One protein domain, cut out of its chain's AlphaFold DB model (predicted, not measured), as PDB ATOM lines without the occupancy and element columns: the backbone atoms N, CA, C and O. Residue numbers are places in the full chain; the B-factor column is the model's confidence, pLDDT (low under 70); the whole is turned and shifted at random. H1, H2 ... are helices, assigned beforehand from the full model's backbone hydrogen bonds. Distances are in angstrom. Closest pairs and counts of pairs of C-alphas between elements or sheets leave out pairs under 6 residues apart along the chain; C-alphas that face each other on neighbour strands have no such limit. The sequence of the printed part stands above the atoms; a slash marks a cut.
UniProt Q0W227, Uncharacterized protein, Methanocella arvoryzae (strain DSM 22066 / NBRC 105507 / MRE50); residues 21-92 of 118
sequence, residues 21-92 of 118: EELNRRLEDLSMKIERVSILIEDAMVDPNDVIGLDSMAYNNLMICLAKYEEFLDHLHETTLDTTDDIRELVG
ATOM      1  N   GLU A  21     -11.594 -39.050 -37.010       84.75
ATOM      2  CA  GLU A  21     -12.901 -39.252 -36.363       84.75
ATOM      3  C   GLU A  21     -12.861 -39.001 -34.848       84.75
ATOM      4  O   GLU A  21     -13.796 -38.426 -34.294       84.75
ATOM      5  N   GLU A  22     -11.776 -39.395 -34.174       83.38
ATOM      6  CA  GLU A  22     -11.606 -39.176 -32.734       83.38
ATOM      7  C   GLU A  22     -11.349 -37.694 -32.427       83.38
ATOM      8  O   GLU A  22     -11.866 -37.177 -31.437       83.38
ATOM      9  N   LEU A  23     -10.611 -36.981 -33.289       82.62
ATOM     10  CA  LEU A  23     -10.459 -35.528 -33.177       82.62
ATOM     11  C   LEU A  23     -11.807 -34.818 -33.346       82.62
ATOM     12  O   LEU A  23     -12.182 -34.013 -32.497       82.62
ATOM     13  N   ASN A  24     -12.554 -35.159 -34.397       84.88
ATOM     14  CA  ASN A  24     -13.857 -34.557 -34.680       84.88
ATOM     15  C   ASN A  24     -14.848 -34.789 -33.538       84.88
ATOM     16  O   ASN A  24     -15.499 -33.846 -33.101       84.88
ATOM     17  N   ARG A  25     -14.900 -36.008 -32.985       90.44
ATOM     18  CA  ARG A  25     -15.741 -36.310 -31.818       90.44
ATOM     19  C   ARG A  25     -15.386 -35.434 -30.613       90.44
ATOM     20  O   ARG A  25     -16.275 -34.993 -29.892       90.44
ATOM     21  N   ARG A  26     -14.094 -35.190 -30.367       87.38
ATOM     22  CA  ARG A  26     -13.656 -34.322 -29.261       87.38
ATOM     23  C   ARG A  26     -14.009 -32.860 -29.501       87.38
ATOM     24  O   ARG A  26     -14.417 -32.194 -28.556       87.38
ATOM     25  N   LEU A  27     -13.875 -32.376 -30.734       84.44
ATOM     26  CA  LEU A  27     -14.289 -31.021 -31.103       84.44
ATOM     27  C   LEU A  27     -15.804 -30.837 -30.944       84.44
ATOM     28  O   LEU A  27     -16.238 -29.831 -30.395       84.44
ATOM     29  N   GLU A  28     -16.599 -31.831 -31.335       89.69
ATOM     30  CA  GLU A  28     -18.054 -31.827 -31.150       89.69
ATOM     31  C   GLU A  28     -18.445 -31.803 -29.660       89.69
ATOM     32  O   GLU A  28     -19.286 -31.003 -29.250       89.69
ATOM     33  N   ASP A  29     -17.783 -32.605 -28.818       90.62
ATOM     34  CA  ASP A  29     -18.001 -32.590 -27.362       90.62
ATOM     35  C   ASP A  29     -17.638 -31.235 -26.728       90.62
ATOM     36  O   ASP A  29     -18.344 -30.745 -25.844       90.62
ATOM     37  N   LEU A  30     -16.558 -30.600 -27.191       86.12
ATOM     38  CA  LEU A  30     -16.198 -29.245 -26.769       86.12
ATOM     39  C   LEU A  30     -17.247 -28.218 -27.217       86.12
ATOM     40  O   LEU A  30     -17.648 -27.384 -26.407       86.12
ATOM     41  N   SER A  31     -17.747 -28.322 -28.449       84.38
ATOM     42  CA  SER A  31     -18.801 -27.445 -28.975       84.38
ATOM     43  C   SER A  31     -20.074 -27.509 -28.126       84.38
ATOM     44  O   SER A  31     -20.598 -26.473 -27.724       84.38
ATOM     45  N   MET A  32     -20.538 -28.711 -27.767       90.44
ATOM     46  CA  MET A  32     -21.722 -28.876 -26.908       90.44
ATOM     47  C   MET A  32     -21.522 -28.289 -25.505       90.44
ATOM     48  O   MET A  32     -22.455 -27.767 -24.893       90.44
ATOM     49  N   LYS A  33     -20.305 -28.374 -24.956       88.12
ATOM     50  CA  LYS A  33     -19.998 -27.768 -23.651       88.12
ATOM     51  C   LYS A  33     -20.075 -26.245 -23.710       88.12
ATOM     52  O   LYS A  33     -20.600 -25.655 -22.771       88.12
ATOM     53  N   ILE A  34     -19.596 -25.632 -24.793       84.44
ATOM     54  CA  ILE A  34     -19.679 -24.179 -25.012       84.44
ATOM     55  C   ILE A  34     -21.143 -23.734 -25.121       84.44
ATOM     56  O   ILE A  34     -21.551 -22.784 -24.453       84.44
ATOM     57  N   GLU A  35     -21.959 -24.461 -25.885       88.38
ATOM     58  CA  GLU A  35     -23.398 -24.189 -26.004       88.38
ATOM     59  C   GLU A  35     -24.096 -24.246 -24.639       88.38
ATOM     60  O   GLU A  35     -24.816 -23.328 -24.250       88.38
ATOM     61  N   ARG A  36     -23.808 -25.279 -23.839       88.94
ATOM     62  CA  ARG A  36     -24.372 -25.407 -22.491       88.94
ATOM     63  C   ARG A  36     -23.981 -24.249 -21.571       88.94
ATOM     64  O   ARG A  36     -24.794 -23.836 -20.749       88.94
ATOM     65  N   VAL A  37     -22.744 -23.764 -21.664       84.00
ATOM     66  CA  VAL A  37     -22.302 -22.591 -20.896       84.00
ATOM     67  C   VAL A  37     -23.071 -21.345 -21.333       84.00
ATOM     68  O   VAL A  37     -23.487 -20.581 -20.470       84.00
ATOM     69  N   SER A  38     -23.324 -21.184 -22.633       84.38
ATOM     70  CA  SER A  38     -24.080 -20.046 -23.175       84.38
ATOM     71  C   SER A  38     -25.500 -19.983 -22.595       84.38
ATOM     72  O   SER A  38     -25.894 -18.949 -22.065       84.38
ATOM     73  N   ILE A  39     -26.209 -21.117 -22.550       87.75
ATOM     74  CA  ILE A  39     -27.547 -21.212 -21.930       87.75
ATOM     75  C   ILE A  39     -27.504 -20.840 -20.441       87.75
ATOM     76  O   ILE A  39     -28.359 -20.112 -19.949       87.75
ATOM     77  N   LEU A  40     -26.498 -21.320 -19.703       86.44
ATOM     78  CA  LEU A  40     -26.369 -21.001 -18.277       86.44
ATOM     79  C   LEU A  40     -26.102 -19.513 -18.026       86.44
ATOM     80  O   LEU A  40     -26.487 -19.006 -16.974       86.44
ATOM     81  N   ILE A  41     -25.425 -18.829 -18.953       85.75
ATOM     82  CA  ILE A  41     -25.215 -17.381 -18.885       85.75
ATOM     83  C   ILE A  41     -26.542 -16.660 -19.109       85.75
ATOM     84  O   ILE A  41     -26.878 -15.801 -18.299       85.75
ATOM     85  N   GLU A  42     -27.302 -17.037 -20.141       86.44
ATOM     86  CA  GLU A  42     -28.633 -16.477 -20.420       86.44
ATOM     87  C   GLU A  42     -29.579 -16.642 -19.222       86.44
ATOM     88  O   GLU A  42     -30.180 -15.668 -18.775       86.44
ATOM     89  N   ASP A  43     -29.634 -17.838 -18.629       86.38
ATOM     90  CA  ASP A  43     -30.440 -18.125 -17.435       86.38
ATOM     91  C   ASP A  43     -30.005 -17.312 -16.201       86.38
ATOM     92  O   ASP A  43     -30.797 -17.079 -15.285       86.38
ATOM     93  N   ALA A  44     -28.732 -16.914 -16.140       84.00
ATOM     94  CA  ALA A  44     -28.180 -16.118 -15.049       84.00
ATOM     95  C   ALA A  44     -28.337 -14.604 -15.265       84.00
ATOM     96  O   ALA A  44     -28.043 -13.835 -14.343       84.00
ATOM     97  N   MET A  45     -28.777 -14.160 -16.450       88.19
ATOM     98  CA  MET A  45     -29.017 -12.747 -16.714       88.19
ATOM     99  C   MET A  45     -30.173 -12.231 -15.854       88.19
ATOM    100  O   MET A  45     -31.196 -12.885 -15.663       88.19
ATOM    101  N   VAL A  46     -29.995 -11.022 -15.331       87.12
ATOM    102  CA  VAL A  46     -31.014 -10.316 -14.551       87.12
ATOM    103  C   VAL A  46     -31.683  -9.290 -15.459       87.12
ATOM    104  O   VAL A  46     -30.999  -8.652 -16.263       87.12
ATOM    105  N   ASP A  47     -33.000  -9.110 -15.325       88.06
ATOM    106  CA  ASP A  47     -33.718  -8.055 -16.042       88.06
ATOM    107  C   ASP A  47     -33.108  -6.682 -15.691       88.06
ATOM    108  O   ASP A  47     -32.942  -6.364 -14.510       88.06
ATOM    109  N   PRO A  48     -32.763  -5.838 -16.680       84.88
ATOM    110  CA  PRO A  48     -32.168  -4.527 -16.418       84.88
ATOM    111  C   PRO A  48     -33.090  -3.575 -15.636       84.88
ATOM    112  O   PRO A  48     -32.616  -2.578 -15.090       84.88
ATOM    113  N   ASN A  49     -34.393  -3.857 -15.580       90.62
ATOM    114  CA  ASN A  49     -35.375  -3.099 -14.809       90.62
ATOM    115  C   ASN A  49     -35.558  -3.635 -13.380       90.62
ATOM    116  O   ASN A  49     -36.185  -2.958 -12.558       90.62
ATOM    117  N   ASP A  50     -35.019  -4.815 -13.067       91.94
ATOM    118  CA  ASP A  50     -35.096  -5.389 -11.730       91.94
ATOM    119  C   ASP A  50     -34.105  -4.709 -10.777       91.94
ATOM    120  O   ASP A  50     -32.924  -4.507 -11.065       91.94
ATOM    121  N   VAL A  51     -34.588  -4.380  -9.577       87.94
ATOM    122  CA  VAL A  51     -33.760  -3.807  -8.510       87.94
ATOM    123  C   VAL A  51     -33.425  -4.891  -7.498       87.94
ATOM    124  O   VAL A  51     -34.272  -5.305  -6.702       87.94
ATOM    125  N   ILE A  52     -32.162  -5.316  -7.475       87.31
ATOM    126  CA  ILE A  52     -31.663  -6.270  -6.481       87.31
ATOM    127  C   ILE A  52     -31.172  -5.511  -5.244       87.31
ATOM    128  O   ILE A  52     -30.203  -4.753  -5.287       87.31
ATOM    129  N   GLY A  53     -31.827  -5.746  -4.107       87.69
ATOM    130  CA  GLY A  53     -31.364  -5.265  -2.809       87.69
ATOM    131  C   GLY A  53     -30.259  -6.159  -2.249       87.69
ATOM    132  O   GLY A  53     -30.516  -7.308  -1.900       87.69
ATOM    133  N   LEU A  54     -29.046  -5.623  -2.117       92.38
ATOM    134  CA  LEU A  54     -27.910  -6.301  -1.489       92.38
ATOM    135  C   LEU A  54     -27.473  -5.539  -0.238       92.38
ATOM    136  O   LEU A  54     -27.389  -4.310  -0.246       92.38
ATOM    137  N   ASP A  55     -27.155  -6.260   0.836       95.81
ATOM    138  CA  ASP A  55     -26.417  -5.661   1.946       95.81
ATOM    139  C   ASP A  55     -24.934  -5.458   1.576       95.81
ATOM    140  O   ASP A  55     -24.431  -5.989   0.582       95.81
ATOM    141  N   SER A  56     -24.208  -4.677   2.380       94.38
ATOM    142  CA  SER A  56     -22.811  -4.334   2.085       94.38
ATOM    143  C   SER A  56     -21.884  -5.553   2.004       94.38
ATOM    144  O   SER A  56     -20.881  -5.495   1.294       94.38
ATOM    145  N   MET A  57     -22.172  -6.636   2.729       95.69
ATOM    146  CA  MET A  57     -21.349  -7.843   2.703       95.69
ATOM    147  C   MET A  57     -21.640  -8.658   1.442       95.69
ATOM    148  O   MET A  57     -20.707  -9.084   0.764       95.69
ATOM    149  N   ALA A  58     -22.918  -8.829   1.101       93.94
ATOM    150  CA  ALA A  58     -23.362  -9.500  -0.113       93.94
ATOM    151  C   ALA A  58     -22.851  -8.786  -1.371       93.94
ATOM    152  O   ALA A  58     -22.317  -9.445  -2.261       93.94
ATOM    153  N   TYR A  59     -22.918  -7.451  -1.408       94.00
ATOM    154  CA  TYR A  59     -22.365  -6.646  -2.499       94.00
ATOM    155  C   TYR A  59     -20.859  -6.869  -2.671       94.00
ATOM    156  O   TYR A  59     -20.397  -7.182  -3.765       94.00
ATOM    157  N   ASN A  60     -20.082  -6.778  -1.587       94.94
ATOM    158  CA  ASN A  60     -18.633  -6.982  -1.657       94.94
ATOM    159  C   ASN A  60     -18.274  -8.402  -2.111       94.94
ATOM    160  O   ASN A  60     -17.373  -8.579  -2.927       94.94
ATOM    161  N   ASN A  61     -18.989  -9.413  -1.613       94.94
ATOM    162  CA  ASN A  61     -18.788 -10.794  -2.043       94.94
ATOM    163  C   ASN A  61     -19.116 -10.973  -3.528       94.94
ATOM    164  O   ASN A  61     -18.349 -11.627  -4.232       94.94
ATOM    165  N   LEU A  62     -20.207 -10.370  -4.010       92.44
ATOM    166  CA  LEU A  62     -20.574 -10.402  -5.423       92.44
ATOM    167  C   LEU A  62     -19.486  -9.759  -6.289       92.44
ATOM    168  O   LEU A  62     -19.040 -10.384  -7.243       92.44
ATOM    169  N   MET A  63     -18.988  -8.580  -5.913       95.25
ATOM    170  CA  MET A  63     -17.903  -7.910  -6.640       95.25
ATOM    171  C   MET A  63     -16.621  -8.751  -6.694       95.25
ATOM    172  O   MET A  63     -15.975  -8.816  -7.735       95.25
ATOM    173  N   ILE A  64     -16.262  -9.436  -5.603       94.81
ATOM    174  CA  ILE A  64     -15.111 -10.354  -5.585       94.81
ATOM    175  C   ILE A  64     -15.344 -11.543  -6.520       94.81
ATOM    176  O   ILE A  64     -14.420 -11.972  -7.209       94.81
ATOM    177  N   CYS A  65     -16.552 -12.108  -6.524       92.62
ATOM    178  CA  CYS A  65     -16.894 -13.204  -7.425       92.62
ATOM    179  C   CYS A  65     -16.818 -12.762  -8.888       92.62
ATOM    180  O   CYS A  65     -16.203 -13.467  -9.679       92.62
ATOM    181  N   LEU A  66     -17.378 -11.598  -9.229       91.25
ATOM    182  CA  LEU A  66     -17.346 -11.051 -10.587       91.25
ATOM    183  C   LEU A  66     -15.911 -10.811 -11.064       91.25
ATOM    184  O   LEU A  66     -15.548 -11.314 -12.119       91.25
ATOM    185  N   ALA A  67     -15.063 -10.184 -10.246       93.75
ATOM    186  CA  ALA A  67     -13.659  -9.956 -10.600       93.75
ATOM    187  C   ALA A  67     -12.890 -11.264 -10.877       93.75
ATOM    188  O   ALA A  67     -12.071 -11.335 -11.787       93.75
ATOM    189  N   LYS A  68     -13.167 -12.331 -10.113       93.12
ATOM    190  CA  LYS A  68     -12.569 -13.655 -10.364       93.12
ATOM    191  C   LYS A  68     -13.089 -14.304 -11.643       93.12
ATOM    192  O   LYS A  68     -12.351 -15.042 -12.285       93.12
ATOM    193  N   TYR A  69     -14.362 -14.089 -11.968       89.25
ATOM    194  CA  TYR A  69     -14.937 -14.568 -13.221       89.25
ATOM    195  C   TYR A  69     -14.330 -13.838 -14.418       89.25
ATOM    196  O   TYR A  69     -13.979 -14.503 -15.383       89.25
ATOM    197  N   GLU A  70     -14.142 -12.519 -14.338       91.50
ATOM    198  CA  GLU A  70     -13.446 -11.730 -15.366       91.50
ATOM    199  C   GLU A  70     -12.026 -12.262 -15.602       91.50
ATOM    200  O   GLU A  70     -11.696 -12.637 -16.723       91.50
ATOM    201  N   GLU A  71     -11.229 -12.432 -14.539       92.75
ATOM    202  CA  GLU A  71      -9.872 -12.995 -14.640       92.75
ATOM    203  C   GLU A  71      -9.867 -14.400 -15.272       92.75
ATOM    204  O   GLU A  71      -9.004 -14.733 -16.088       92.75
ATOM    205  N   PHE A  72     -10.842 -15.241 -14.916       90.50
ATOM    206  CA  PHE A  72     -10.988 -16.568 -15.507       90.50
ATOM    207  C   PHE A  72     -11.330 -16.508 -17.002       90.50
ATOM    208  O   PHE A  72     -10.777 -17.290 -17.777       90.50
ATOM    209  N   LEU A  73     -12.236 -15.615 -17.404       88.38
ATOM    210  CA  LEU A  73     -12.650 -15.460 -18.797       88.38
ATOM    211  C   LEU A  73     -11.509 -14.927 -19.666       88.38
ATOM    212  O   LEU A  73     -11.296 -15.460 -20.754       88.38
ATOM    213  N   ASP A  74     -10.734 -13.967 -19.163       91.12
ATOM    214  CA  ASP A  74      -9.543 -13.458 -19.848       91.12
ATOM    215  C   ASP A  74      -8.528 -14.583 -20.086       91.12
ATOM    216  O   ASP A  74      -8.079 -14.806 -21.213       91.12
ATOM    217  N   HIS A  75      -8.232 -15.375 -19.051       92.06
ATOM    218  CA  HIS A  75      -7.313 -16.504 -19.178       92.06
ATOM    219  C   HIS A  75      -7.834 -17.594 -20.130       92.06
ATOM    220  O   HIS A  75      -7.062 -18.195 -20.887       92.06
ATOM    221  N   LEU A  76      -9.143 -17.865 -20.109       87.56
ATOM    222  CA  LEU A  76      -9.779 -18.819 -21.016       87.56
ATOM    223  C   LEU A  76      -9.678 -18.356 -22.472       87.56
ATOM    224  O   LEU A  76      -9.407 -19.177 -23.350       87.56
ATOM    225  N   HIS A  77      -9.881 -17.062 -22.723       86.00
ATOM    226  CA  HIS A  77      -9.763 -16.460 -24.046       86.00
ATOM    227  C   HIS A  77      -8.330 -16.570 -24.579       86.00
ATOM    228  O   HIS A  77      -8.134 -17.110 -25.667       86.00
ATOM    229  N   GLU A  78      -7.329 -16.165 -23.788       90.25
ATOM    230  CA  GLU A  78      -5.909 -16.311 -24.145       90.25
ATOM    231  C   GLU A  78      -5.553 -17.770 -24.459       90.25
ATOM    232  O   GLU A  78      -5.031 -18.074 -25.529       90.25
ATOM    233  N   THR A  79      -5.927 -18.698 -23.574       86.81
ATOM    234  CA  THR A  79      -5.629 -20.127 -23.752       86.81
ATOM    235  C   THR A  79      -6.306 -20.700 -24.998       86.81
ATOM    236  O   THR A  79      -5.743 -21.560 -25.679       86.81
ATOM    237  N   THR A  80      -7.525 -20.252 -25.307       85.25
ATOM    238  CA  THR A  80      -8.284 -20.711 -26.477       85.25
ATOM    239  C   THR A  80      -7.661 -20.204 -27.774       85.25
ATOM    240  O   THR A  80      -7.570 -20.977 -28.730       85.25
ATOM    241  N   LEU A  81      -7.199 -18.951 -27.810       85.88
ATOM    242  CA  LEU A  81      -6.464 -18.404 -28.953       85.88
ATOM    243  C   LEU A  81      -5.154 -19.160 -29.180       85.88
ATOM    244  O   LEU A  81      -4.960 -19.685 -30.275       85.88
ATOM    245  N   ASP A  82      -4.336 -19.318 -28.137       85.19
ATOM    246  CA  ASP A  82      -3.072 -20.062 -28.206       85.19
ATOM    247  C   ASP A  82      -3.302 -21.499 -28.701       85.19
ATOM    248  O   ASP A  82      -2.648 -21.967 -29.630       85.19
ATOM    249  N   THR A  83      -4.302 -22.191 -28.144       83.50
ATOM    250  CA  THR A  83      -4.641 -23.563 -28.555       83.50
ATOM    251  C   THR A  83      -5.124 -23.620 -30.008       83.50
ATOM    252  O   THR A  83      -4.817 -24.568 -30.730       83.50
ATOM    253  N   THR A  84      -5.893 -22.625 -30.454       83.25
ATOM    254  CA  THR A  84      -6.381 -22.554 -31.838       83.25
ATOM    255  C   THR A  84      -5.228 -22.329 -32.812       83.25
ATOM    256  O   THR A  84      -5.186 -22.966 -33.867       83.25
ATOM    257  N   ASP A  85      -4.277 -21.468 -32.454       81.31
ATOM    258  CA  ASP A  85      -3.082 -21.198 -33.249       81.31
ATOM    259  C   ASP A  85      -2.155 -22.421 -33.308       81.31
ATOM    260  O   ASP A  85      -1.736 -22.804 -34.403       81.31
ATOM    261  N   ASP A  86      -1.947 -23.115 -32.185       81.88
ATOM    262  CA  ASP A  86      -1.203 -24.379 -32.125       81.88
ATOM    263  C   ASP A  86      -1.843 -25.451 -33.025       81.88
ATOM    264  O   ASP A  86      -1.164 -26.123 -33.807       81.88
ATOM    265  N   ILE A  87      -3.171 -25.610 -32.964       79.25
ATOM    266  CA  ILE A  87      -3.897 -26.541 -33.839       79.25
ATOM    267  C   ILE A  87      -3.726 -26.132 -35.307       79.25
ATOM    268  O   ILE A  87      -3.521 -26.998 -36.161       79.25
ATOM    269  N   ARG A  88      -3.777 -24.832 -35.622       77.81
ATOM    270  CA  ARG A  88      -3.604 -24.334 -36.994       77.81
ATOM    271  C   ARG A  88      -2.204 -24.634 -37.527       77.81
ATOM    272  O   ARG A  88      -2.090 -25.115 -38.659       77.81
ATOM    273  N   GLU A  89      -1.164 -24.410 -36.724       77.31
ATOM    274  CA  GLU A  89       0.220 -24.752 -37.072       77.31
ATOM    275  C   GLU A  89       0.373 -26.262 -37.307       77.31
ATOM    276  O   GLU A  89       0.971 -26.682 -38.300       77.31
ATOM    277  N   LEU A  90      -0.222 -27.087 -36.439       77.81
ATOM    278  CA  LEU A  90      -0.138 -28.546 -36.523       77.81
ATOM    279  C   LEU A  90      -0.873 -29.131 -37.735       77.81
ATOM    280  O   LEU A  90      -0.374 -30.067 -38.363       77.81
ATOM    281  N   VAL A  91      -2.061 -28.615 -38.057       73.25
ATOM    282  CA  VAL A  91      -2.913 -29.141 -39.139       73.25
ATOM    283  C   VAL A  91      -2.512 -28.565 -40.505       73.25
ATOM    284  O   VAL A  91      -2.868 -29.127 -41.540       73.25
ATOM    285  N   GLY A  92      -1.737 -27.476 -40.537       64.44
ATOM    286  CA  GLY A  92      -1.308 -26.828 -41.780       64.44
ATOM    287  C   GLY A  92      -2.471 -26.208 -42.559       64.44
ATOM    288  O   GLY A  92      -2.411 -26.115 -43.787       64.44
TER     289      GLY A  92
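This is residues 21 to 92 of the 118 residues of an uncharacterized protein of Methanocella arvoryzae (strain DSM 22066 / NBRC 105507 / MRE50) (UniProt Q0W227). Start at Glu 21 and you trace a long, open U: helix H1 runs out, a loop turns the corner, and the longer helix H2 folds back beside it, with an empty gap between the two. The printed part has 72 residues, with two named helices in the order H1, H2 and no named strand, and its class is all helix. It is an extended rod with a radius of gyration of the C-alphas of 17.8 A, spanning 54 by 21 by 18 A.

H1, residues 21 to 44, and H2, residues 56 to 91, are apart, with no C-alpha of the one within 8 A of the other. In both, every O i to N i+4 pair is within hydrogen-bond range.

Find C-alpha 21 at (-12.901, -39.252, -36.363); from there H1 runs 35.0 A to C-alpha 44. Pick up H2 at C-alpha 56, (-22.811, -4.334, 2.085), and go 52.1 A to C-alpha 91 at (-2.913, -29.141, -39.139).

The C-alphas of Asp 55 and Gly 92 are the two farthest apart, 54.7 A. The link from H1 to H2, 11 residues, is long, and the printed part has no cut. Only residue 92 has a pLDDT under 70.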